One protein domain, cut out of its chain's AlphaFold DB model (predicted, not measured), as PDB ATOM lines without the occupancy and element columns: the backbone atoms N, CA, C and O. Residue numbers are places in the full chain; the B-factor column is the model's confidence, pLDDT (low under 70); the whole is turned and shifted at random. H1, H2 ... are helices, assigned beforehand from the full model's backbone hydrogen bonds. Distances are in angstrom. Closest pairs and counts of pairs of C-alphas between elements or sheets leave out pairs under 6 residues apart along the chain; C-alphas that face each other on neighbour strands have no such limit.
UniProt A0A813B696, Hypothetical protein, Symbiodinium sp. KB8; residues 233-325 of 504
ATOM      1  N   ASN A 233     -36.551 -14.740 -26.260       85.75
ATOM      2  CA  ASN A 233     -37.099 -15.308 -25.030       85.75
ATOM      3  C   ASN A 233     -37.305 -16.825 -25.112       85.75
ATOM      4  O   ASN A 233     -37.036 -17.534 -24.141       85.75
ATOM      5  N   GLY A 234     -37.802 -17.320 -26.246       88.31
ATOM      6  CA  GLY A 234     -37.996 -18.750 -26.460       88.31
ATOM      7  C   GLY A 234     -36.665 -19.487 -26.468       88.31
ATOM      8  O   GLY A 234     -36.479 -20.454 -25.729       88.31
ATOM      9  N   LEU A 235     -35.696 -18.931 -27.193       85.50
ATOM     10  CA  LEU A 235     -34.328 -19.431 -27.208       85.50
ATOM     11  C   LEU A 235     -33.689 -19.393 -25.807       85.50
ATOM     12  O   LEU A 235     -33.180 -20.406 -25.333       85.50
ATOM     13  N   ARG A 236     -33.815 -18.277 -25.072       83.56
ATOM     14  CA  ARG A 236     -33.394 -18.160 -23.663       83.56
ATOM     15  C   ARG A 236     -34.024 -19.226 -22.769       83.56
ATOM     16  O   ARG A 236     -33.348 -19.745 -21.885       83.56
ATOM     17  N   THR A 237     -35.305 -19.527 -22.962       84.94
ATOM     18  CA  THR A 237     -36.026 -20.512 -22.144       84.94
ATOM     19  C   THR A 237     -35.431 -21.904 -22.327       84.94
ATOM     20  O   THR A 237     -35.056 -22.525 -21.337       84.94
ATOM     21  N   ILE A 238     -35.242 -22.337 -23.579       85.38
ATOM     22  CA  ILE A 238     -34.627 -23.635 -23.895       85.38
ATOM     23  C   ILE A 238     -33.213 -23.723 -23.316       85.38
ATOM     24  O   ILE A 238     -32.853 -24.737 -22.729       85.38
ATOM     25  N   LEU A 239     -32.412 -22.663 -23.437       80.00
ATOM     26  CA  LEU A 239     -31.048 -22.652 -22.905       80.00
ATOM     27  C   LEU A 239     -30.993 -22.754 -21.383       80.00
ATOM     28  O   LEU A 239     -30.196 -23.523 -20.853       80.00
ATOM     29  N   LEU A 240     -31.836 -21.997 -20.675       79.06
ATOM     30  CA  LEU A 240     -31.899 -22.066 -19.217       79.06
ATOM     31  C   LEU A 240     -32.267 -23.480 -18.757       79.06
ATOM     32  O   LEU A 240     -31.632 -23.989 -17.836       79.06
ATOM     33  N   GLU A 241     -33.216 -24.130 -19.432       83.31
ATOM     34  CA  GLU A 241     -33.590 -25.519 -19.149       83.31
ATOM     35  C   GLU A 241     -32.414 -26.490 -19.324       83.31
ATOM     36  O   GLU A 241     -32.220 -27.351 -18.466       83.31
ATOM     37  N   GLN A 242     -31.594 -26.324 -20.373       80.31
ATOM     38  CA  GLN A 242     -30.420 -27.177 -20.621       80.31
ATOM     39  C   GLN A 242     -29.378 -27.104 -19.498       80.31
ATOM     40  O   GLN A 242     -28.761 -28.110 -19.163       80.31
ATOM     41  N   ILE A 243     -29.217 -25.936 -18.872       76.38
ATOM     42  CA  ILE A 243     -28.280 -25.736 -17.755       76.38
ATOM     43  C   ILE A 243     -28.947 -25.870 -16.374       76.38
ATOM     44  O   ILE A 243     -28.388 -25.442 -15.363       76.38
ATOM     45  N   GLY A 244     -30.163 -26.427 -16.309       79.56
ATOM     46  CA  GLY A 244     -30.879 -26.677 -15.053       79.56
ATOM     47  C   GLY A 244     -31.389 -25.419 -14.340       79.56
ATOM     48  O   GLY A 244     -31.647 -25.449 -13.135       79.56
ATOM     49  N   ARG A 245     -31.545 -24.300 -15.056       76.06
ATOM     50  CA  ARG A 245     -32.078 -23.032 -14.539       76.06
ATOM     51  C   ARG A 245     -33.487 -22.779 -15.075       76.06
ATOM     52  O   ARG A 245     -33.900 -23.312 -16.097       76.06
ATOM     53  N   ARG A 246     -34.247 -21.930 -14.383       71.12
ATOM     54  CA  ARG A 246     -35.557 -21.456 -14.853       71.12
ATOM     55  C   ARG A 246     -35.507 -19.967 -15.146       71.12
ATOM     56  O   ARG A 246     -34.762 -19.217 -14.523       71.12
ATOM     57  N   SER A 247     -36.318 -19.546 -16.109       65.81
ATOM     58  CA  SER A 247     -36.558 -18.134 -16.380       65.81
ATOM     59  C   SER A 247     -37.472 -17.551 -15.302       65.81
ATOM     60  O   SER A 247     -38.683 -17.782 -15.351       65.81
ATOM     61  N   ASP A 248     -36.943 -16.715 -14.410       62.59
ATOM     62  CA  ASP A 248     -37.797 -15.859 -13.585       62.59
ATOM     63  C   ASP A 248     -38.470 -14.802 -14.468       62.59
ATOM     64  O   ASP A 248     -37.818 -13.954 -15.078       62.59
ATOM     65  N   LYS A 249     -39.802 -14.873 -14.573       55.97
ATOM     66  CA  LYS A 249     -40.620 -13.908 -15.333       55.97
ATOM     67  C   LYS A 249     -40.788 -12.563 -14.604       55.97
ATOM     68  O   LYS A 249     -41.321 -11.625 -15.192       55.97
ATOM     69  N   ALA A 250     -40.386 -12.484 -13.334       51.94
ATOM     70  CA  ALA A 250     -40.828 -11.450 -12.402       51.94
ATOM     71  C   ALA A 250     -40.086 -10.102 -12.515       51.94
ATOM     72  O   ALA A 250     -40.674  -9.081 -12.178       51.94
ATOM     73  N   GLU A 251     -38.854 -10.054 -13.034       51.84
ATOM     74  CA  GLU A 251     -38.020  -8.839 -12.971       51.84
ATOM     75  C   GLU A 251     -37.241  -8.586 -14.268       51.84
ATOM     76  O   GLU A 251     -36.015  -8.654 -14.322       51.84
ATOM     77  N   THR A 252     -37.949  -8.277 -15.353       65.62
ATOM     78  CA  THR A 252     -37.306  -7.698 -16.544       65.62
ATOM     79  C   THR A 252     -37.768  -6.260 -16.708       65.62
ATOM     80  O   THR A 252     -38.967  -5.971 -16.656       65.62
ATOM     81  N   SER A 253     -36.818  -5.334 -16.885       75.12
ATOM     82  CA  SER A 253     -37.146  -3.958 -17.262       75.12
ATOM     83  C   SER A 253     -37.985  -3.968 -18.544       75.12
ATOM     84  O   SER A 253     -37.842  -4.869 -19.373       75.12
ATOM     85  N   SER A 254     -38.848  -2.968 -18.753       75.06
ATOM     86  CA  SER A 254     -39.674  -2.897 -19.971       75.06
ATOM     87  C   SER A 254     -38.832  -2.990 -21.247       75.06
ATOM     88  O   SER A 254     -39.231  -3.648 -22.202       75.06
ATOM     89  N   GLN A 255     -37.641  -2.387 -21.246       77.31
ATOM     90  CA  GLN A 255     -36.707  -2.445 -22.368       77.31
ATOM     91  C   GLN A 255     -36.204  -3.871 -22.634       77.31
ATOM     92  O   GLN A 255     -36.230  -4.318 -23.779       77.31
ATOM     93  N   LEU A 256     -35.781  -4.595 -21.592       77.69
ATOM     94  CA  LEU A 256     -35.325  -5.981 -21.724       77.69
ATOM     95  C   LEU A 256     -36.471  -6.908 -22.143       77.69
ATOM     96  O   LEU A 256     -36.277  -7.777 -22.986       77.69
ATOM     97  N   TRP A 257     -37.671  -6.692 -21.602       80.75
ATOM     98  CA  TRP A 257     -38.854  -7.467 -21.959       80.75
ATOM     99  C   TRP A 257     -39.175  -7.357 -23.456       80.75
ATOM    100  O   TRP A 257     -39.298  -8.375 -24.133       80.75
ATOM    101  N   TRP A 258     -39.222  -6.137 -24.004       80.12
ATOM    102  CA  TRP A 258     -39.418  -5.934 -25.443       80.12
ATOM    103  C   TRP A 258     -38.264  -6.494 -26.275       80.12
ATOM    104  O   TRP A 258     -38.495  -7.044 -27.349       80.12
ATOM    105  N   HIS A 259     -37.026  -6.389 -25.783       80.75
ATOM    106  CA  HIS A 259     -35.876  -6.951 -26.481       80.75
ATOM    107  C   HIS A 259     -35.964  -8.476 -26.587       80.75
ATOM    108  O   HIS A 259     -35.763  -9.018 -27.670       80.75
ATOM    109  N   LEU A 260     -36.351  -9.156 -25.507       83.06
ATOM    110  CA  LEU A 260     -36.542 -10.606 -25.457       83.06
ATOM    111  C   LEU A 260     -37.626 -11.105 -26.426       83.06
ATOM    112  O   LEU A 260     -37.576 -12.249 -26.868       83.06
ATOM    113  N   LEU A 261     -38.578 -10.259 -26.807       85.31
ATOM    114  CA  LEU A 261     -39.578 -10.597 -27.819       85.31
ATOM    115  C   LEU A 261     -39.094 -10.414 -29.262       85.31
ATOM    116  O   LEU A 261     -39.824 -10.753 -30.190       85.31
ATOM    117  N   SER A 262     -37.877  -9.908 -29.472       85.19
ATOM    118  CA  SER A 262     -37.316  -9.773 -30.818       85.19
ATOM    119  C   SER A 262     -37.167 -11.150 -31.479       85.19
ATOM    120  O   SER A 262     -36.777 -12.103 -30.792       85.19
ATOM    121  N   PRO A 263     -37.424 -11.271 -32.792       87.94
ATOM    122  CA  PRO A 263     -37.226 -12.522 -33.514       87.94
ATOM    123  C   PRO A 263     -35.782 -13.024 -33.404       87.94
ATOM    124  O   PRO A 263     -34.844 -12.221 -33.394       87.94
ATOM    125  N   VAL A 264     -35.593 -14.346 -33.365       86.94
ATOM    126  CA  VAL A 264     -34.250 -14.927 -33.528       86.94
ATOM    127  C   VAL A 264     -33.757 -14.600 -34.946       86.94
ATOM    128  O   VAL A 264     -34.513 -14.793 -35.901       86.94
ATOM    129  N   PRO A 265     -32.534 -14.064 -35.122       84.38
ATOM    130  CA  PRO A 265     -32.096 -13.510 -36.401       84.38
ATOM    131  C   PRO A 265     -31.726 -14.594 -37.426       84.38
ATOM    132  O   PRO A 265     -30.551 -14.798 -37.699       84.38
ATOM    133  N   VAL A 266     -32.718 -15.246 -38.034       83.06
ATOM    134  CA  VAL A 266     -32.557 -16.257 -39.099       83.06
ATOM    135  C   VAL A 266     -32.724 -15.670 -40.507       83.06
ATOM    136  O   VAL A 266     -33.269 -14.579 -40.686       83.06
ATOM    137  N   GLY A 267     -32.261 -16.389 -41.534       80.38
ATOM    138  CA  GLY A 267     -32.468 -16.013 -42.937       80.38
ATOM    139  C   GLY A 267     -31.948 -14.610 -43.244       80.38
ATOM    140  O   GLY A 267     -30.796 -14.278 -42.960       80.38
ATOM    141  N   TYR A 268     -32.804 -13.747 -43.791       75.44
ATOM    142  CA  TYR A 268     -32.412 -12.366 -44.058       75.44
ATOM    143  C   TYR A 268     -32.249 -11.502 -42.799       75.44
ATOM    144  O   TYR A 268     -31.616 -10.450 -42.895       75.44
ATOM    145  N   LEU A 269     -32.745 -11.916 -41.627       77.12
ATOM    146  CA  LEU A 269     -32.471 -11.225 -40.362       77.12
ATOM    147  C   LEU A 269     -31.064 -11.503 -39.824       77.12
ATOM    148  O   LEU A 269     -30.528 -10.667 -39.094       77.12
ATOM    149  N   ALA A 270     -30.435 -12.610 -40.226       80.19
ATOM    150  CA  ALA A 270     -29.050 -12.890 -39.874       80.19
ATOM    151  C   ALA A 270     -28.104 -11.838 -40.494       80.19
ATOM    152  O   ALA A 270     -28.356 -11.353 -41.614       80.19
ATOM    153  N   PRO A 271     -26.987 -11.488 -39.822       76.62
ATOM    154  CA  PRO A 271     -25.913 -10.702 -40.426       76.62
ATOM    155  C   PRO A 271     -25.510 -11.290 -41.781       76.62
ATOM    156  O   PRO A 271     -25.379 -12.502 -41.902       76.62
ATOM    157  N   SER A 272     -25.287 -10.451 -42.799       77.38
ATOM    158  CA  SER A 272     -25.035 -10.914 -44.178       77.38
ATOM    159  C   SER A 272     -23.919 -11.959 -44.279       77.38
ATOM    160  O   SER A 272     -24.070 -12.938 -45.002       77.38
ATOM    161  N   ARG A 273     -22.848 -11.798 -43.492       77.12
ATOM    162  CA  ARG A 273     -21.717 -12.739 -43.420       77.12
ATOM    163  C   ARG A 273     -22.075 -14.136 -42.887       77.12
ATOM    164  O   ARG A 273     -21.317 -15.064 -43.114       77.12
ATOM    165  N   LEU A 274     -23.199 -14.276 -42.179       76.19
ATOM    166  CA  LEU A 274     -23.642 -15.511 -41.518       76.19
ATOM    167  C   LEU A 274     -24.767 -16.235 -42.279       76.19
ATOM    168  O   LEU A 274     -25.303 -17.218 -41.782       76.19
ATOM    169  N   ARG A 275     -25.152 -15.756 -43.470       75.06
ATOM    170  CA  ARG A 275     -26.261 -16.330 -44.258       75.06
ATOM    171  C   ARG A 275     -25.863 -17.524 -45.125       75.06
ATOM    172  O   ARG A 275     -26.733 -18.133 -45.741       75.06
ATOM    173  N   CYS A 276     -24.572 -17.837 -45.237       72.06
ATOM    174  CA  CYS A 276     -24.114 -18.964 -46.042       72.06
ATOM    175  C   CYS A 276     -24.109 -20.269 -45.224       72.06
ATOM    176  O   CYS A 276     -23.775 -20.242 -44.038       72.06
ATOM    177  N   PRO A 277     -24.390 -21.431 -45.847       71.25
ATOM    178  CA  PRO A 277     -24.356 -22.722 -45.153       71.25
ATOM    179  C   PRO A 277     -23.014 -23.024 -44.469       71.25
ATOM    180  O   PRO A 277     -22.977 -23.666 -43.424       71.25
ATOM    181  N   SER A 278     -21.901 -22.528 -45.022       76.19
ATOM    182  CA  SER A 278     -20.563 -22.712 -44.452       76.19
ATOM    183  C   SER A 278     -20.311 -21.906 -43.172       76.19
ATOM    184  O   SER A 278     -19.376 -22.229 -42.446       76.19
ATOM    185  N   ALA A 279     -21.136 -20.900 -42.859       77.25
ATOM    186  CA  ALA A 279     -21.019 -20.086 -41.646       77.25
ATOM    187  C   ALA A 279     -21.822 -20.641 -40.455       77.25
ATOM    188  O   ALA A 279     -21.981 -19.945 -39.454       77.25
ATOM    189  N   HIS A 280     -22.327 -21.878 -40.528       75.50
ATOM    190  CA  HIS A 280     -23.191 -22.454 -39.493       75.50
ATOM    191  C   HIS A 280     -22.584 -22.372 -38.079       75.50
ATOM    192  O   HIS A 280     -23.235 -21.880 -37.161       75.50
ATOM    193  N   ALA A 281     -21.318 -22.767 -37.909       77.00
ATOM    194  CA  ALA A 281     -20.642 -22.699 -36.610       77.00
ATOM    195  C   ALA A 281     -20.497 -21.251 -36.094       77.00
ATOM    196  O   ALA A 281     -20.742 -20.982 -34.919       77.00
ATOM    197  N   GLU A 282     -20.164 -20.302 -36.975       79.06
ATOM    198  CA  GLU A 282     -20.085 -18.877 -36.623       79.06
ATOM    199  C   GLU A 282     -21.458 -18.293 -36.261       79.06
ATOM    200  O   GLU A 282     -21.556 -17.422 -35.394       79.06
ATOM    201  N   TYR A 283     -22.523 -18.763 -36.914       80.38
ATOM    202  CA  TYR A 283     -23.893 -18.349 -36.632       80.38
ATOM    203  C   TYR A 283     -24.363 -18.838 -35.260       80.38
ATOM    204  O   TYR A 283     -24.886 -18.037 -34.483       80.38
ATOM    205  N   LEU A 284     -24.099 -20.104 -34.922       77.12
ATOM    206  CA  LEU A 284     -24.373 -20.640 -33.586       77.12
ATOM    207  C   LEU A 284     -23.641 -19.831 -32.507       77.12
ATOM    208  O   LEU A 284     -24.265 -19.381 -31.550       77.12
ATOM    209  N   GLN A 285     -22.350 -19.540 -32.704       76.56
ATOM    210  CA  GLN A 285     -21.585 -18.691 -31.783       76.56
ATOM    211  C   GLN A 285     -22.152 -17.266 -31.676       76.56
ATOM    212  O   GLN A 285     -22.166 -16.684 -30.591       76.56
ATOM    213  N   HIS A 286     -22.619 -16.683 -32.784       81.50
ATOM    214  CA  HIS A 286     -23.239 -15.358 -32.777       81.50
ATOM    215  C   HIS A 286     -24.525 -15.329 -31.946       81.50
ATOM    216  O   HIS A 286     -24.693 -14.417 -31.133       81.50
ATOM    217  N   LEU A 287     -25.403 -16.321 -32.125       77.69
ATOM    218  CA  LEU A 287     -26.627 -16.448 -31.338       77.69
ATOM    219  C   LEU A 287     -26.314 -16.617 -29.854       77.69
ATOM    220  O   LEU A 287     -26.924 -15.933 -29.033       77.69
ATOM    221  N   THR A 288     -25.328 -17.445 -29.503       73.31
ATOM    222  CA  THR A 288     -24.952 -17.615 -28.099       73.31
ATOM    223  C   THR A 288     -24.445 -16.314 -27.477       73.31
ATOM    224  O   THR A 288     -24.931 -15.927 -26.418       73.31
ATOM    225  N   LYS A 289     -23.563 -15.575 -28.160       74.56
ATOM    226  CA  LYS A 289     -23.058 -14.276 -27.671       74.56
ATOM    227  C   LYS A 289     -24.159 -13.229 -27.508       74.56
ATOM    228  O   LYS A 289     -24.156 -12.467 -26.544       74.56
ATOM    229  N   LEU A 290     -25.117 -13.187 -28.439       75.06
ATOM    230  CA  LEU A 290     -26.282 -12.302 -28.335       75.06
ATOM    231  C   LEU A 290     -27.089 -12.600 -27.060       75.06
ATOM    232  O   LEU A 290     -27.600 -11.694 -26.404       75.06
ATOM    233  N   LEU A 291     -27.180 -13.874 -26.691       69.12
ATOM    234  CA  LEU A 291     -27.918 -14.323 -25.520       69.12
ATOM    235  C   LEU A 291     -27.134 -14.160 -24.226       69.12
ATOM    236  O   LEU A 291     -27.752 -13.802 -23.235       69.12
ATOM    237  N   GLU A 292     -25.814 -14.342 -24.197       67.56
ATOM    238  CA  GLU A 292     -24.994 -14.030 -23.013       67.56
ATOM    239  C   GLU A 292     -25.252 -12.596 -22.534       67.56
ATOM    240  O   GLU A 292     -25.576 -12.380 -21.362       67.56
ATOM    241  N   ALA A 293     -25.265 -11.643 -23.473       66.50
ATOM    242  CA  ALA A 293     -25.590 -10.241 -23.212       66.50
ATOM    243  C   ALA A 293     -27.019 -10.020 -22.670       66.50
ATOM    244  O   ALA A 293     -27.296  -8.995 -22.049       66.50
ATOM    245  N   THR A 294     -27.932 -10.972 -22.894       65.06
ATOM    246  CA  THR A 294     -29.364 -10.848 -22.572       65.06
ATOM    247  C   THR A 294     -29.791 -11.694 -21.359       65.06
ATOM    248  O   THR A 294     -30.722 -11.331 -20.641       65.06
ATOM    249  N   ILE A 295     -29.137 -12.834 -21.114       61.22
ATOM    250  CA  ILE A 295     -29.475 -13.827 -20.081       61.22
ATOM    251  C   ILE A 295     -28.710 -13.559 -18.779       61.22
ATOM    252  O   ILE A 295     -29.259 -13.811 -17.703       61.22
ATOM    253  N   PHE A 296     -27.485 -13.029 -18.858       60.88
ATOM    254  CA  PHE A 296     -26.603 -12.828 -17.706       60.88
ATOM    255  C   PHE A 296     -25.993 -11.418 -17.669       60.88
ATOM    256  O   PHE A 296     -24.767 -11.276 -17.723       60.88
ATOM    257  N   PRO A 297     -26.805 -10.351 -17.564       54.31
ATOM    258  CA  PRO A 297     -26.254  -9.010 -17.413       54.31
ATOM    259  C   PRO A 297     -25.324  -8.971 -16.185       54.31
ATOM    260  O   PRO A 297     -25.763  -9.211 -15.062       54.31
ATOM    261  N   GLY A 298     -24.029  -8.717 -16.408       49.34
ATOM    262  CA  GLY A 298     -23.012  -8.633 -15.352       49.34
ATOM    263  C   GLY A 298     -22.243  -9.921 -15.016       49.34
ATOM    264  O   GLY A 298     -21.464  -9.903 -14.068       49.34
ATOM    265  N   GLN A 299     -22.407 -11.022 -15.763       50.91
ATOM    266  CA  GLN A 299     -21.501 -12.191 -15.703       50.91
ATOM    267  C   GLN A 299     -20.539 -12.195 -16.902       50.91
ATOM    268  O   GLN A 299     -20.380 -13.195 -17.598       50.91
ATOM    269  N   GLU A 300     -19.924 -11.046 -17.178       47.78
ATOM    270  CA  GLU A 300     -18.885 -10.928 -18.202       47.78
ATOM    271  C   GLU A 300     -17.675 -11.784 -17.784       47.78
ATOM    272  O   GLU A 300     -17.066 -11.528 -16.747       47.78
ATOM    273  N   GLY A 301     -17.337 -12.820 -18.562       46.47
ATOM    274  CA  GLY A 301     -16.105 -13.602 -18.363       46.47
ATOM    275  C   GLY A 301     -16.239 -15.127 -18.306       46.47
ATOM    276  O   GLY A 301     -15.210 -15.796 -18.233       46.47
ATOM    277  N   HIS A 302     -17.448 -15.694 -18.372       53.19
ATOM    278  CA  HIS A 302     -17.635 -17.130 -18.619       53.19
ATOM    279  C   HIS A 302     -17.987 -17.366 -20.090       53.19
ATOM    280  O   HIS A 302     -18.943 -16.775 -20.582       53.19
ATOM    281  N   ASP A 303     -17.231 -18.226 -20.776       59.09
ATOM    282  CA  ASP A 303     -17.507 -18.644 -22.157       59.09
ATOM    283  C   ASP A 303     -18.649 -19.672 -22.177       59.09
ATOM    284  O   ASP A 303     -18.453 -20.877 -22.350       59.09
ATOM    285  N   LEU A 304     -19.865 -19.202 -21.889       60.78
ATOM    286  CA  LEU A 304     -21.074 -20.027 -21.945       60.78
ATOM    287  C   LEU A 304     -21.353 -20.458 -23.399       60.78
ATOM    288  O   LEU A 304     -21.940 -21.515 -23.622       60.78
ATOM    289  N   GLY A 305     -20.861 -19.669 -24.365       58.75
ATOM    290  CA  GLY A 305     -20.609 -19.964 -25.781       58.75
ATOM    291  C   GLY A 305     -20.146 -21.374 -26.115       58.75
ATOM    292  O   GLY A 305     -20.656 -21.995 -27.057       58.75
ATOM    293  N   GLU A 306     -19.166 -21.859 -25.360       64.12
ATOM    294  CA  GLU A 306     -18.489 -23.127 -25.624       64.12
ATOM    295  C   GLU A 306     -19.107 -24.324 -24.896       64.12
ATOM    296  O   GLU A 306     -18.703 -25.462 -25.140       64.12
ATOM    297  N   LEU A 307     -20.122 -24.106 -24.054       69.25
ATOM    298  CA  LEU A 307     -20.813 -25.203 -23.383       69.25
ATOM    299  C   LEU A 307     -21.612 -26.036 -24.404       69.25
ATOM    300  O   LEU A 307     -22.498 -25.494 -25.081       69.25
ATOM    301  N   PRO A 308     -21.360 -27.356 -24.511       78.50
ATOM    302  CA  PRO A 308     -22.099 -28.240 -25.413       78.50
ATOM    303  C   PRO A 308     -23.621 -28.163 -25.229       78.50
ATOM    304  O   PRO A 308     -24.372 -28.239 -26.200       78.50
ATOM    305  N   GLU A 309     -24.083 -27.957 -23.995       78.25
ATOM    306  CA  GLU A 309     -25.492 -27.808 -23.629       78.25
ATOM    307  C   GLU A 309     -26.137 -26.584 -24.292       78.25
ATOM    308  O   GLU A 309     -27.296 -26.627 -24.714       78.25
ATOM    309  N   VAL A 310     -25.378 -25.492 -24.426       74.19
ATOM    310  CA  VAL A 310     -25.861 -24.247 -25.027       74.19
ATOM    311  C   VAL A 310     -25.969 -24.392 -26.540       74.19
ATOM    312  O   VAL A 310     -27.007 -24.066 -27.116       74.19
ATOM    313  N   GLN A 311     -24.953 -24.967 -27.185       76.69
ATOM    314  CA  GLN A 311     -25.004 -25.261 -28.620       76.69
ATOM    315  C   GLN A 311     -26.147 -26.228 -28.958       76.69
ATOM    316  O   GLN A 311     -26.887 -25.994 -29.913       76.69
ATOM    317  N   MET A 312     -26.352 -27.260 -28.134       82.50
ATOM    318  CA  MET A 312     -27.472 -28.195 -28.266       82.50
ATOM    319  C   MET A 312     -28.828 -27.483 -28.174       82.50
ATOM    320  O   MET A 312     -29.728 -27.756 -28.966       82.50
ATOM    321  N   GLY A 313     -28.985 -26.547 -27.232       83.19
ATOM    322  CA  GLY A 313     -30.225 -25.788 -27.086       83.19
ATOM    323  C   GLY A 313     -30.513 -24.846 -28.261       83.19
ATOM    324  O   GLY A 313     -31.669 -24.757 -28.679       83.19
ATOM    325  N   VAL A 314     -29.489 -24.202 -28.838       82.94
ATOM    326  CA  VAL A 314     -29.641 -23.402 -30.069       82.94
ATOM    327  C   VAL A 314     -30.054 -24.288 -31.244       82.94
ATOM    328  O   VAL A 314     -31.025 -23.966 -31.927       82.94
ATOM    329  N   SER A 315     -29.378 -25.422 -31.456       83.94
ATOM    330  CA  SER A 315     -29.730 -26.368 -32.525       83.94
ATOM    331  C   SER A 315     -31.168 -26.863 -32.387       83.94
ATOM    332  O   SER A 315     -31.937 -26.771 -33.338       83.94
ATOM    333  N   LYS A 316     -31.572 -27.274 -31.177       86.88
ATOM    334  CA  LYS A 316     -32.945 -27.711 -30.886       86.88
ATOM    335  C   LYS A 316     -33.983 -26.632 -31.212       86.88
ATOM    336  O   LYS A 316     -35.045 -26.942 -31.741       86.88
ATOM    337  N   HIS A 317     -33.700 -25.370 -30.887       88.50
ATOM    338  CA  HIS A 317     -34.599 -24.249 -31.188       88.50
ATOM    339  C   HIS A 317     -34.766 -24.037 -32.701       88.50
ATOM    340  O   HIS A 317     -35.889 -23.893 -33.184       88.50
ATOM    341  N   LEU A 318     -33.666 -24.088 -33.458       87.19
ATOM    342  CA  LEU A 318     -33.692 -23.960 -34.918       87.19
ATOM    343  C   LEU A 318     -34.375 -25.159 -35.593       87.19
ATOM    344  O   LEU A 318     -35.126 -24.971 -36.549       87.19
ATOM    345  N   GLU A 319     -34.168 -26.377 -35.089       89.31
ATOM    346  CA  GLU A 319     -34.854 -27.586 -35.565       89.31
ATOM    347  C   GLU A 319     -36.374 -27.474 -35.391       89.31
ATOM    348  O   GLU A 319     -37.115 -27.710 -36.344       89.31
ATOM    349  N   GLN A 320     -36.842 -27.015 -34.222       91.12
ATOM    350  CA  GLN A 320     -38.268 -26.752 -33.973       91.12
ATOM    351  C   GLN A 320     -38.850 -25.718 -34.946       91.12
ATOM    352  O   GLN A 320     -40.005 -25.830 -35.372       91.12
ATOM    353  N   GLN A 321     -38.052 -24.710 -35.310       91.88
ATOM    354  CA  GLN A 321     -38.434 -23.711 -36.299       91.88
ATOM    355  C   GLN A 321     -38.568 -24.315 -37.695       91.88
ATOM    356  O   GLN A 321     -39.599 -24.123 -38.335       91.88
ATOM    357  N   VAL A 322     -37.588 -25.098 -38.148       91.94
ATOM    358  CA  VAL A 322     -37.646 -25.787 -39.447       91.94
ATOM    359  C   VAL A 322     -38.834 -26.747 -39.520       91.94
ATOM    360  O   VAL A 322     -39.560 -26.734 -40.515       91.94
ATOM    361  N   GLU A 323     -39.072 -27.539 -38.474       93.88
ATOM    362  CA  GLU A 323     -40.205 -28.468 -38.403       93.88
ATOM    363  C   GLU A 323     -41.541 -27.720 -38.534       93.88
ATOM    364  O   GLU A 323     -42.355 -28.040 -39.402       93.88
ATOM    365  N   SER A 324     -41.725 -26.647 -37.757       93.81
ATOM    366  CA  SER A 324     -42.947 -25.832 -37.790       93.81
ATOM    367  C   SER A 324     -43.193 -25.194 -39.160       93.81
ATOM    368  O   SER A 324     -44.321 -25.209 -39.658       93.81
ATOM    369  N   LEU A 325     -42.143 -24.651 -39.789       94.75
ATOM    370  CA  LEU A 325     -42.227 -24.049 -41.123       94.75
ATOM    371  C   LEU A 325     -42.561 -25.089 -42.192       94.75
ATOM    372  O   LEU A 325     -43.380 -24.817 -43.068       94.75
TER     373      LEU A 325
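AT A GLANCE: This is residues 233 to 325 of the 504 residues of the protein "Hypothetical protein" of Symbiodinium sp. KB8 (UniProt A0A813B696). Two long helices, H3 and H4, cross at 70.4 degrees; H1 packs on H4, and short H2 keeps away from H4. The 93 printed residues include four named helices, H1 to H4 in order, and no named strand: all helix, compact, radius of gyration of the C-alphas 13.3 A, spans 37 by 25 by 24 A.

HOW THE PARTS SIT: Start at H1, residues 233 to 242: it touches residues 309 to 317 of H4, residues 308 to 325, closest at C-alphas 239 and 313, 5.3 A. H2, residues 254 to 260, is apart from H4. H3, residues 277 to 295, touches H4 with residues 284 to 288, closest at C-alphas 284 and 311, 6.8 A. O i to N i+4 pairs are within hydrogen-bond range throughout H1, H2 and H4, and 12 of 15 in H3.

IN THESE COORDINATES: Find C-alpha 233 at (-37.099, -15.308, -25.030), where H1 begins. H3 spans 27.1 A, kinked by 26 degrees near residue 284. H4 runs 25.9 A to C-alpha 325 at (-42.227, -24.049, -41.123).

THE WHOLE: The printed part has no cut; its three links are long. Look for pLDDT under 70 at residues 247 to 252 and 291 to 307.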